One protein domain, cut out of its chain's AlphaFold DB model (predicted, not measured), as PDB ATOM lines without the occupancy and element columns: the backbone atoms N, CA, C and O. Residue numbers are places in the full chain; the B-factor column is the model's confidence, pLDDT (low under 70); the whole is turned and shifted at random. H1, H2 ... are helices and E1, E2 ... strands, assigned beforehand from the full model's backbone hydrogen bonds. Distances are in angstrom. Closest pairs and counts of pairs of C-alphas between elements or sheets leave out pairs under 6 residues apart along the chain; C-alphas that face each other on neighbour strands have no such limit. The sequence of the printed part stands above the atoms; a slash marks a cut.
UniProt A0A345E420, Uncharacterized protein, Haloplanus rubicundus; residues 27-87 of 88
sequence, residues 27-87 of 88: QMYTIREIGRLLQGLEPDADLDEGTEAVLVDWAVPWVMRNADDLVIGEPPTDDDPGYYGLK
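What this domain is: This is residues 27 to 87 of the 88 residues of an uncharacterized protein of Haloplanus rubicundus (UniProt A0A345E420). A long helix, H2, crosses over a short helix, H1, at nearly a right angle, and a small two-stranded hairpin, E1 and E2, stands toward the end of H2 where that helix finishes. The first residues of H1 come near E2, the long link of residues 38 to 48 loops round from the end of H1 to the start of H2, and residues 74 to 82 make the hairpin's loop. The printed part has 61 residues, with two named helices and two named strands in the order H1, H2, E1, E2; the sheet has the order E1, E2 and is antiparallel, and the class is mixed, helices and strands. The whole is compact, with a radius of gyration of the C-alphas of 11.4 A and spans of 29 by 26 by 18 A.

Where its parts are: After residues 27 to 30, H1 takes residues 31 to 37 and measures 9.9 A from first to last C-alpha; C-alpha 31 is at (232.598, 180.464, 259.020). H2, residues 49 to 65, is the longest helix at 24.8 A, beginning with C-alpha 49 at (239.942, 170.848, 251.895). E1 is residues 70 to 73, 10.1 A long. E2, residues 83 to 86, is 10.6 A long and ends with C-alpha 86 at (228.781, 193.185, 262.537).

How they stand to each other: H1 and H2 touch, their closest C-alphas being those of Gly 35 and Leu 55, 4.8 A apart. Their lines are about perpendicular, at 84 degrees. The closest C-alphas of H1 and E2 are those of Ile 31 and Tyr 83, 7.4 A apart. The closest C-alphas of H2 and E1 are those of Val 63 and Leu 70, 8.0 A apart. H1 and E1 are apart, and so are H2 and E2. E1 and E2 form a hairpin of antiparallel neighbours, with 143 degrees between their directions. C-alphas 72 and 84 face each other at 4.7 A. N 73 and O 83 are within hydrogen-bond range at 2.8 A, as are N 71 and O 85 at 2.9 A. In H1 every O i to N i+4 pair is within hydrogen-bond range; in H2, 11 of 13 are.

The domain as a whole: The two C-alphas farthest apart are those of Asp 48 and Asp 68, at 31.3 A, while those of Gln 27 and Lys 87, the first and last printed, are 11.0 A apart. The printed part has no cut. The link from H1 to H2, 11 residues, is long; the link from H2 to E1, four residues, is tight; and the link from E1 to E2, nine residues, is short. The mean pLDDT of the printed part is 96.2, and no printed residue is under 70.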
ATOM      1  N   GLN A  27     228.829 193.763 254.899       97.50
ATOM      2  CA  GLN A  27     228.973 192.380 254.433       97.50
ATOM      3  C   GLN A  27     228.679 191.351 255.529       97.50
ATOM      4  O   GLN A  27     228.745 191.612 256.728       97.50
ATOM      5  N   MET A  28     228.356 190.136 255.085       97.69
ATOM      6  CA  MET A  28     228.129 188.983 255.948       97.69
ATOM      7  C   MET A  28     228.951 187.805 255.418       97.69
ATOM      8  O   MET A  28     229.025 187.601 254.208       97.69
ATOM      9  N   TYR A  29     229.525 187.009 256.316       98.12
ATOM     10  CA  TYR A  29     230.506 185.972 255.999       98.12
ATOM     11  C   TYR A  29     230.128 184.630 256.619       98.12
ATOM     12  O   TYR A  29     229.703 184.546 257.767       98.12
ATOM     13  N   THR A  30     230.339 183.544 255.899       97.75
ATOM     14  CA  THR A  30     230.301 182.184 256.441       97.75
ATOM     15  C   THR A  30     231.516 181.914 257.335       97.75
ATOM     16  O   THR A  30     232.562 182.549 257.210       97.75
ATOM     17  N   ILE A  31     231.446 180.890 258.195       97.50
ATOM     18  CA  ILE A  31     232.598 180.464 259.020       97.50
ATOM     19  C   ILE A  31     233.856 180.175 258.181       97.50
ATOM     20  O   ILE A  31     234.969 180.451 258.627       97.50
ATOM     21  N   ARG A  32     233.693 179.636 256.964       96.81
ATOM     22  CA  ARG A  32     234.817 179.333 256.061       96.81
ATOM     23  C   ARG A  32     235.533 180.612 255.627       96.81
ATOM     24  O   ARG A  32     236.755 180.688 255.704       96.81
ATOM     25  N   GLU A  33     234.768 181.626 255.236       98.00
ATOM     26  CA  GLU A  33     235.293 182.935 254.831       98.00
ATOM     27  C   GLU A  33     235.962 183.659 256.001       98.00
ATOM     28  O   GLU A  33     237.064 184.179 255.843       98.00
ATOM     29  N   ILE A  34     235.380 183.599 257.203       97.94
ATOM     30  CA  ILE A  34     236.004 184.141 258.424       97.94
ATOM     31  C   ILE A  34     237.365 183.479 258.673       97.94
ATOM     32  O   ILE A  34     238.341 184.161 258.985       97.94
ATOM     33  N   GLY A  35     237.457 182.158 258.492       97.00
ATOM     34  CA  GLY A  35     238.718 181.424 258.602       97.00
ATOM     35  C   GLY A  35     239.802 181.956 257.661       97.00
ATOM     36  O   GLY A  35     240.947 182.105 258.085       97.00
ATOM     37  N   ARG A  36     239.442 182.300 256.416       97.31
ATOM     38  CA  ARG A  36     240.351 182.913 255.432       97.31
ATOM     39  C   ARG A  36     240.771 184.324 255.844       97.31
ATOM     40  O   ARG A  36     241.970 184.605 255.886       97.31
ATOM     41  N   LEU A  37     239.812 185.168 256.224       97.12
ATOM     42  CA  LEU A  37     240.072 186.544 256.660       97.12
ATOM     43  C   LEU A  37     241.026 186.588 257.861       97.12
ATOM     44  O   LEU A  37     241.960 187.386 257.883       97.12
ATOM     45  N   LEU A  38     240.870 185.674 258.825       96.12
ATOM     46  CA  LEU A  38     241.769 185.563 259.983       96.12
ATOM     47  C   LEU A  38     243.223 185.240 259.598       96.12
ATOM     48  O   LEU A  38     244.132 185.517 260.381       96.12
ATOM     49  N   GLN A  39     243.458 184.670 258.412       94.50
ATOM     50  CA  GLN A  39     244.797 184.445 257.855       94.50
ATOM     51  C   GLN A  39     245.271 185.584 256.936       94.50
ATOM     52  O   GLN A  39     246.357 185.489 256.363       94.50
ATOM     53  N   GLY A  40     244.484 186.653 256.783       94.25
ATOM     54  CA  GLY A  40     244.755 187.743 255.845       94.25
ATOM     55  C   GLY A  40     244.549 187.351 254.380       94.25
ATOM     56  O   GLY A  40     245.220 187.898 253.507       94.25
ATOM     57  N   LEU A  41     243.682 186.371 254.114       96.94
ATOM     58  CA  LEU A  41     243.303 185.943 252.768       96.94
ATOM     59  C   LEU A  41     241.965 186.565 252.360       96.94
ATOM     60  O   LEU A  41     241.144 186.890 253.213       96.94
ATOM     61  N   GLU A  42     241.727 186.650 251.052       96.81
ATOM     62  CA  GLU A  42     240.419 187.030 250.508       96.81
ATOM     63  C   GLU A  42     239.342 185.973 250.843       96.81
ATOM     64  O   GLU A  42     239.662 184.778 250.921       96.81
ATOM     65  N   PRO A  43     238.061 186.361 251.005       96.31
ATOM     66  CA  PRO A  43     236.964 185.431 251.308       96.31
ATOM     67  C   PRO A  43     236.788 184.294 250.290       96.31
ATOM     68  O   PRO A  43     236.396 183.184 250.661       96.31
ATOM     69  N   ASP A  44     237.108 184.548 249.019       96.00
ATOM     70  CA  ASP A  44     236.980 183.609 247.901       96.00
ATOM     71  C   ASP A  44     238.292 182.884 247.553       96.00
ATOM     72  O   ASP A  44     238.373 182.200 246.531       96.00
ATOM     73  N   ALA A  45     239.321 182.995 248.405       97.00
ATOM     74  CA  ALA A  45     240.599 182.337 248.175       97.00
ATOM     75  C   ALA A  45     240.444 180.808 248.064       97.00
ATOM     76  O   ALA A  45     239.871 180.150 248.944       97.00
ATOM     77  N   ASP A  46     241.013 180.252 246.991       95.62
ATOM     78  CA  ASP A  46     241.025 178.816 246.714       95.62
ATOM     79  C   ASP A  46     241.985 178.098 247.672       95.62
ATOM     80  O   ASP A  46     243.180 178.404 247.730       95.62
ATOM     81  N   LEU A  47     241.444 177.160 248.448       95.00
ATOM     82  CA  LEU A  47     242.158 176.391 249.464       95.00
ATOM     83  C   LEU A  47     241.833 174.912 249.296       95.00
ATOM     84  O   LEU A  47     240.703 174.540 248.979       95.00
ATOM     85  N   ASP A  48     242.811 174.052 249.571       96.50
ATOM     86  CA  ASP A  48     242.530 172.628 249.683       96.50
ATOM     87  C   ASP A  48     241.668 172.333 250.923       96.50
ATOM     88  O   ASP A  48     241.730 173.033 251.937       96.50
ATOM     89  N   GLU A  49     240.890 171.254 250.851       94.00
ATOM     90  CA  GLU A  49     239.942 170.848 251.895       94.00
ATOM     91  C   GLU A  49     240.605 170.647 253.269       94.00
ATOM     92  O   GLU A  49     240.015 170.967 254.302       94.00
ATOM     93  N   GLY A  50     241.847 170.150 253.296       96.38
ATOM     94  CA  GLY A  50     242.583 169.923 254.538       96.38
ATOM     95  C   GLY A  50     242.938 171.234 255.232       96.38
ATOM     96  O   GLY A  50     242.763 171.363 256.445       96.38
ATOM     97  N   THR A  51     243.395 172.217 254.459       96.38
ATOM     98  CA  THR A  51     243.658 173.568 254.962       96.38
ATOM     99  C   THR A  51     242.368 174.250 255.407       96.38
ATOM    100  O   THR A  51     242.325 174.790 256.512       96.38
ATOM    101  N   GLU A  52     241.300 174.185 254.606       95.88
ATOM    102  CA  GLU A  52     240.014 174.805 254.951       95.88
ATOM    103  C   GLU A  52     239.447 174.254 256.268       95.88
ATOM    104  O   GLU A  52     239.021 175.032 257.123       95.88
ATOM    105  N   ALA A  53     239.512 172.936 256.484       96.31
ATOM    106  CA  ALA A  53     239.050 172.310 257.722       96.31
ATOM    107  C   ALA A  53     239.774 172.859 258.965       96.31
ATOM    108  O   ALA A  53     239.134 173.185 259.963       96.31
ATOM    109  N   VAL A  54     241.099 173.033 258.889       96.62
ATOM    110  CA  VAL A  54     241.892 173.597 259.995       96.62
ATOM    111  C   VAL A  54     241.510 175.052 260.271       96.62
ATOM    112  O   VAL A  54     241.417 175.449 261.433       96.62
ATOM    113  N   LEU A  55     241.271 175.853 259.227       96.56
ATOM    114  CA  LEU A  55     240.870 177.251 259.404       96.56
ATOM    115  C   LEU A  55     239.480 177.374 260.031       96.56
ATOM    116  O   LEU A  55     239.285 178.213 260.910       96.56
ATOM    117  N   VAL A  56     238.536 176.518 259.635       96.38
ATOM    118  CA  VAL A  56     237.196 176.458 260.238       96.38
ATOM    119  C   VAL A  56     237.284 176.135 261.731       96.38
ATOM    120  O   VAL A  56     236.660 176.827 262.540       96.38
ATOM    121  N   ASP A  57     238.109 175.159 262.114       96.69
ATOM    122  CA  ASP A  57     238.317 174.791 263.521       96.69
ATOM    123  C   ASP A  57     238.850 175.959 264.369       96.69
ATOM    124  O   ASP A  57     238.599 176.020 265.574       96.69
ATOM    125  N   TRP A  58     239.582 176.897 263.762       94.00
ATOM    126  CA  TRP A  58     240.102 178.090 264.440       94.00
ATOM    127  C   TRP A  58     239.113 179.259 264.421       94.00
ATOM    128  O   TRP A  58     239.034 180.011 265.396       94.00
ATOM    129  N   ALA A  59     238.329 179.390 263.349       96.81
ATOM    130  CA  ALA A  59     237.315 180.427 263.204       96.81
ATOM    131  C   ALA A  59     236.155 180.242 264.193       96.81
ATOM    132  O   ALA A  59     235.690 181.220 264.777       96.81
ATOM    133  N   VAL A  60     235.716 179.002 264.446       96.75
ATOM    134  CA  VAL A  60     234.585 178.721 265.351       96.75
ATOM    135  C   VAL A  60     234.816 179.277 266.769       96.75
ATOM    136  O   VAL A  60     233.966 180.035 267.243       96.75
ATOM    137  N   PRO A  61     235.945 179.006 267.458       96.94
ATOM    138  CA  PRO A  61     236.240 179.621 268.752       96.94
ATOM    139  C   PRO A  61     236.290 181.150 268.721       96.94
ATOM    140  O   PRO A  61     235.868 181.789 269.687       96.94
ATOM    141  N   TRP A  62     236.799 181.741 267.636       97.06
ATOM    142  CA  TRP A  62     236.845 183.193 267.485       97.06
ATOM    143  C   TRP A  62     235.429 183.777 267.381       97.06
ATOM    144  O   TRP A  62     235.108 184.709 268.114       97.06
ATOM    145  N   VAL A  63     234.541 183.177 266.581       97.75
ATOM    146  CA  VAL A  63     233.133 183.605 266.481       97.75
ATOM    147  C   VAL A  63     232.419 183.451 267.821       97.75
ATOM    148  O   VAL A  63     231.759 184.378 268.275       97.75
ATOM    149  N   MET A  64     232.600 182.317 268.506       97.25
ATOM    150  CA  MET A  64     232.005 182.097 269.830       97.25
ATOM    151  C   MET A  64     232.460 183.135 270.861       97.25
ATOM    152  O   MET A  64     231.668 183.548 271.705       97.25
ATOM    153  N   ARG A  65     233.733 183.545 270.815       96.81
ATOM    154  CA  ARG A  65     234.293 184.550 271.728       96.81
ATOM    155  C   ARG A  65     233.738 185.951 271.469       96.81
ATOM    156  O   ARG A  65     233.618 186.709 272.425       96.81
ATOM    157  N   ASN A  66     233.433 186.278 270.218       97.19
ATOM    158  CA  ASN A  66     232.985 187.608 269.802       97.19
ATOM    159  C   ASN A  66     231.469 187.672 269.532       97.19
ATOM    160  O   ASN A  66     230.985 188.635 268.952       97.19
ATOM    161  N   ALA A  67     230.703 186.654 269.940       97.25
ATOM    162  CA  ALA A  67     229.290 186.517 269.580       97.25
ATOM    163  C   ALA A  67     228.398 187.689 270.035       97.25
ATOM    164  O   ALA A  67     227.358 187.922 269.429       97.25
ATOM    165  N   ASP A  68     228.792 188.431 271.076       97.25
ATOM    166  CA  ASP A  68     228.034 189.588 271.569       97.25
ATOM    167  C   ASP A  68     228.031 190.776 270.583       97.25
ATOM    168  O   ASP A  68     227.069 191.562 270.581       97.25
ATOM    169  N   ASP A  69     229.053 190.849 269.720       97.75
ATOM    170  CA  ASP A  69     229.301 191.908 268.728       97.75
ATOM    171  C   ASP A  69     228.896 191.494 267.301       97.75
ATOM    172  O   ASP A  69     229.021 192.271 266.353       97.75
ATOM    173  N   LEU A  70     228.401 190.264 267.136       98.12
ATOM    174  CA  LEU A  70     228.043 189.689 265.844       98.12
ATOM    175  C   LEU A  70     226.532 189.475 265.717       98.12
ATOM    176  O   LEU A  70     225.821 189.214 266.690       98.12
ATOM    177  N   VAL A  71     226.047 189.517 264.479       98.00
ATOM    178  CA  VAL A  71     224.708 189.052 264.087       98.00
ATOM    179  C   VAL A  71     224.818 187.850 263.164       98.00
ATOM    180  O   VAL A  71     225.831 187.669 262.492       98.00
ATOM    181  N   ILE A  72     223.766 187.030 263.133       97.12
ATOM    182  CA  ILE A  72     223.651 185.875 262.242       97.12
ATOM    183  C   ILE A  72     222.496 186.074 261.257       97.12
ATOM    184  O   ILE A  72     221.368 186.370 261.653       97.12
ATOM    185  N   GLY A  73     222.791 185.913 259.973       97.00
ATOM    186  CA  GLY A  73     221.830 185.841 258.883       97.00
ATOM    187  C   GLY A  73     221.472 184.391 258.577       97.00
ATOM    188  O   GLY A  73     222.336 183.508 258.611       97.00
ATOM    189  N   GLU A  74     220.195 184.150 258.279       94.44
ATOM    190  CA  GLU A  74     219.720 182.832 257.859       94.44
ATOM    191  C   GLU A  74     220.416 182.377 256.568       94.44
ATOM    192  O   GLU A  74     220.728 183.205 255.703       94.44
ATOM    193  N   PRO A  75     220.676 181.068 256.425       94.19
ATOM    194  CA  PRO A  75     221.244 180.533 255.202       94.19
ATOM    195  C   PRO A  75     220.256 180.656 254.024       94.19
ATOM    196  O   PRO A  75     219.040 180.624 254.228       94.19
ATOM    197  N   PRO A  76     220.747 180.747 252.774       89.75
ATOM    198  CA  PRO A  76     219.899 180.746 251.581       89.75
ATOM    199  C   PRO A  76     219.055 179.475 251.420       89.75
ATOM    200  O   PRO A  76     217.967 179.529 250.841       89.75
ATOM    201  N   THR A  77     219.562 178.336 251.903       93.50
ATOM    202  CA  THR A  77     218.883 177.035 251.893       93.50
ATOM    203  C   THR A  77     219.132 176.278 253.199       93.50
ATOM    204  O   THR A  77     220.056 176.600 253.939       93.50
ATOM    205  N   ASP A  78     218.340 175.238 253.470       91.00
ATOM    206  CA  ASP A  78     218.483 174.411 254.681       91.00
ATOM    207  C   ASP A  78     219.820 173.643 254.753       91.00
ATOM    208  O   ASP A  78     220.221 173.206 255.833       91.00
ATOM    209  N   ASP A  79     220.505 173.475 253.617       91.88
ATOM    210  CA  ASP A  79     221.796 172.782 253.515       91.88
ATOM    211  C   ASP A  79     222.996 173.754 253.521       91.88
ATOM    212  O   ASP A  79     224.148 173.316 253.606       91.88
ATOM    213  N   ASP A  80     222.744 175.066 253.442       91.88
ATOM    214  CA  ASP A  80     223.781 176.097 253.427       91.88
ATOM    215  C   ASP A  80     224.133 176.584 254.848       91.88
ATOM    216  O   ASP A  80     223.305 176.546 255.764       91.88
ATOM    217  N   PRO A  81     225.367 177.072 255.075       92.06
ATOM    218  CA  PRO A  81     225.738 177.677 256.348       92.06
ATOM    219  C   PRO A  81     225.103 179.062 256.524       92.06
ATOM    220  O   PRO A  81     224.905 179.807 255.564       92.06
ATOM    221  N   GLY A  82     224.842 179.430 257.780       95.38
ATOM    222  CA  GLY A  82     224.490 180.803 258.137       95.38
ATOM    223  C   GLY A  82     225.658 181.768 257.924       95.38
ATOM    224  O   GLY A  82     226.827 181.367 257.878       95.38
ATOM    225  N   TYR A  83     225.322 183.050 257.830       98.06
ATOM    226  CA  TYR A  83     226.283 184.129 257.614       98.06
ATOM    227  C   TYR A  83     226.396 184.993 258.868       98.06
ATOM    228  O   TYR A  83     225.418 185.163 259.585       98.06
ATOM    229  N   TYR A  84     227.566 185.562 259.121       98.12
ATOM    230  CA  TYR A  84     227.872 186.375 260.290       98.12
ATOM    231  C   TYR A  84     228.353 187.753 259.853       98.12
ATOM    232  O   TYR A  84     229.174 187.854 258.947       98.12
ATOM    233  N   GLY A  85     227.879 188.800 260.512       98.06
ATOM    234  CA  GLY A  85     228.306 190.176 260.256       98.06
ATOM    235  C   GLY A  85     228.375 190.984 261.541       98.06
ATOM    236  O   GLY A  85     228.087 190.462 262.624       98.06
ATOM    237  N   LEU A  86     228.768 192.250 261.415       98.00
ATOM    238  CA  LEU A  86     228.781 193.185 262.537       98.00
ATOM    239  C   LEU A  86     227.354 193.510 262.976       98.00
ATOM    240  O   LEU A  86     226.423 193.546 262.173       98.00
ATOM    241  N   LYS A  87     227.177 193.697 264.282       95.62
ATOM    242  CA  LYS A  87     225.868 193.970 264.875       95.62
ATOM    243  C   LYS A  87     225.342 195.385 264.632       95.62
ATOM    244  O   LYS A  87     224.124 195.561 264.678       95.62
TER     245      LYS A  87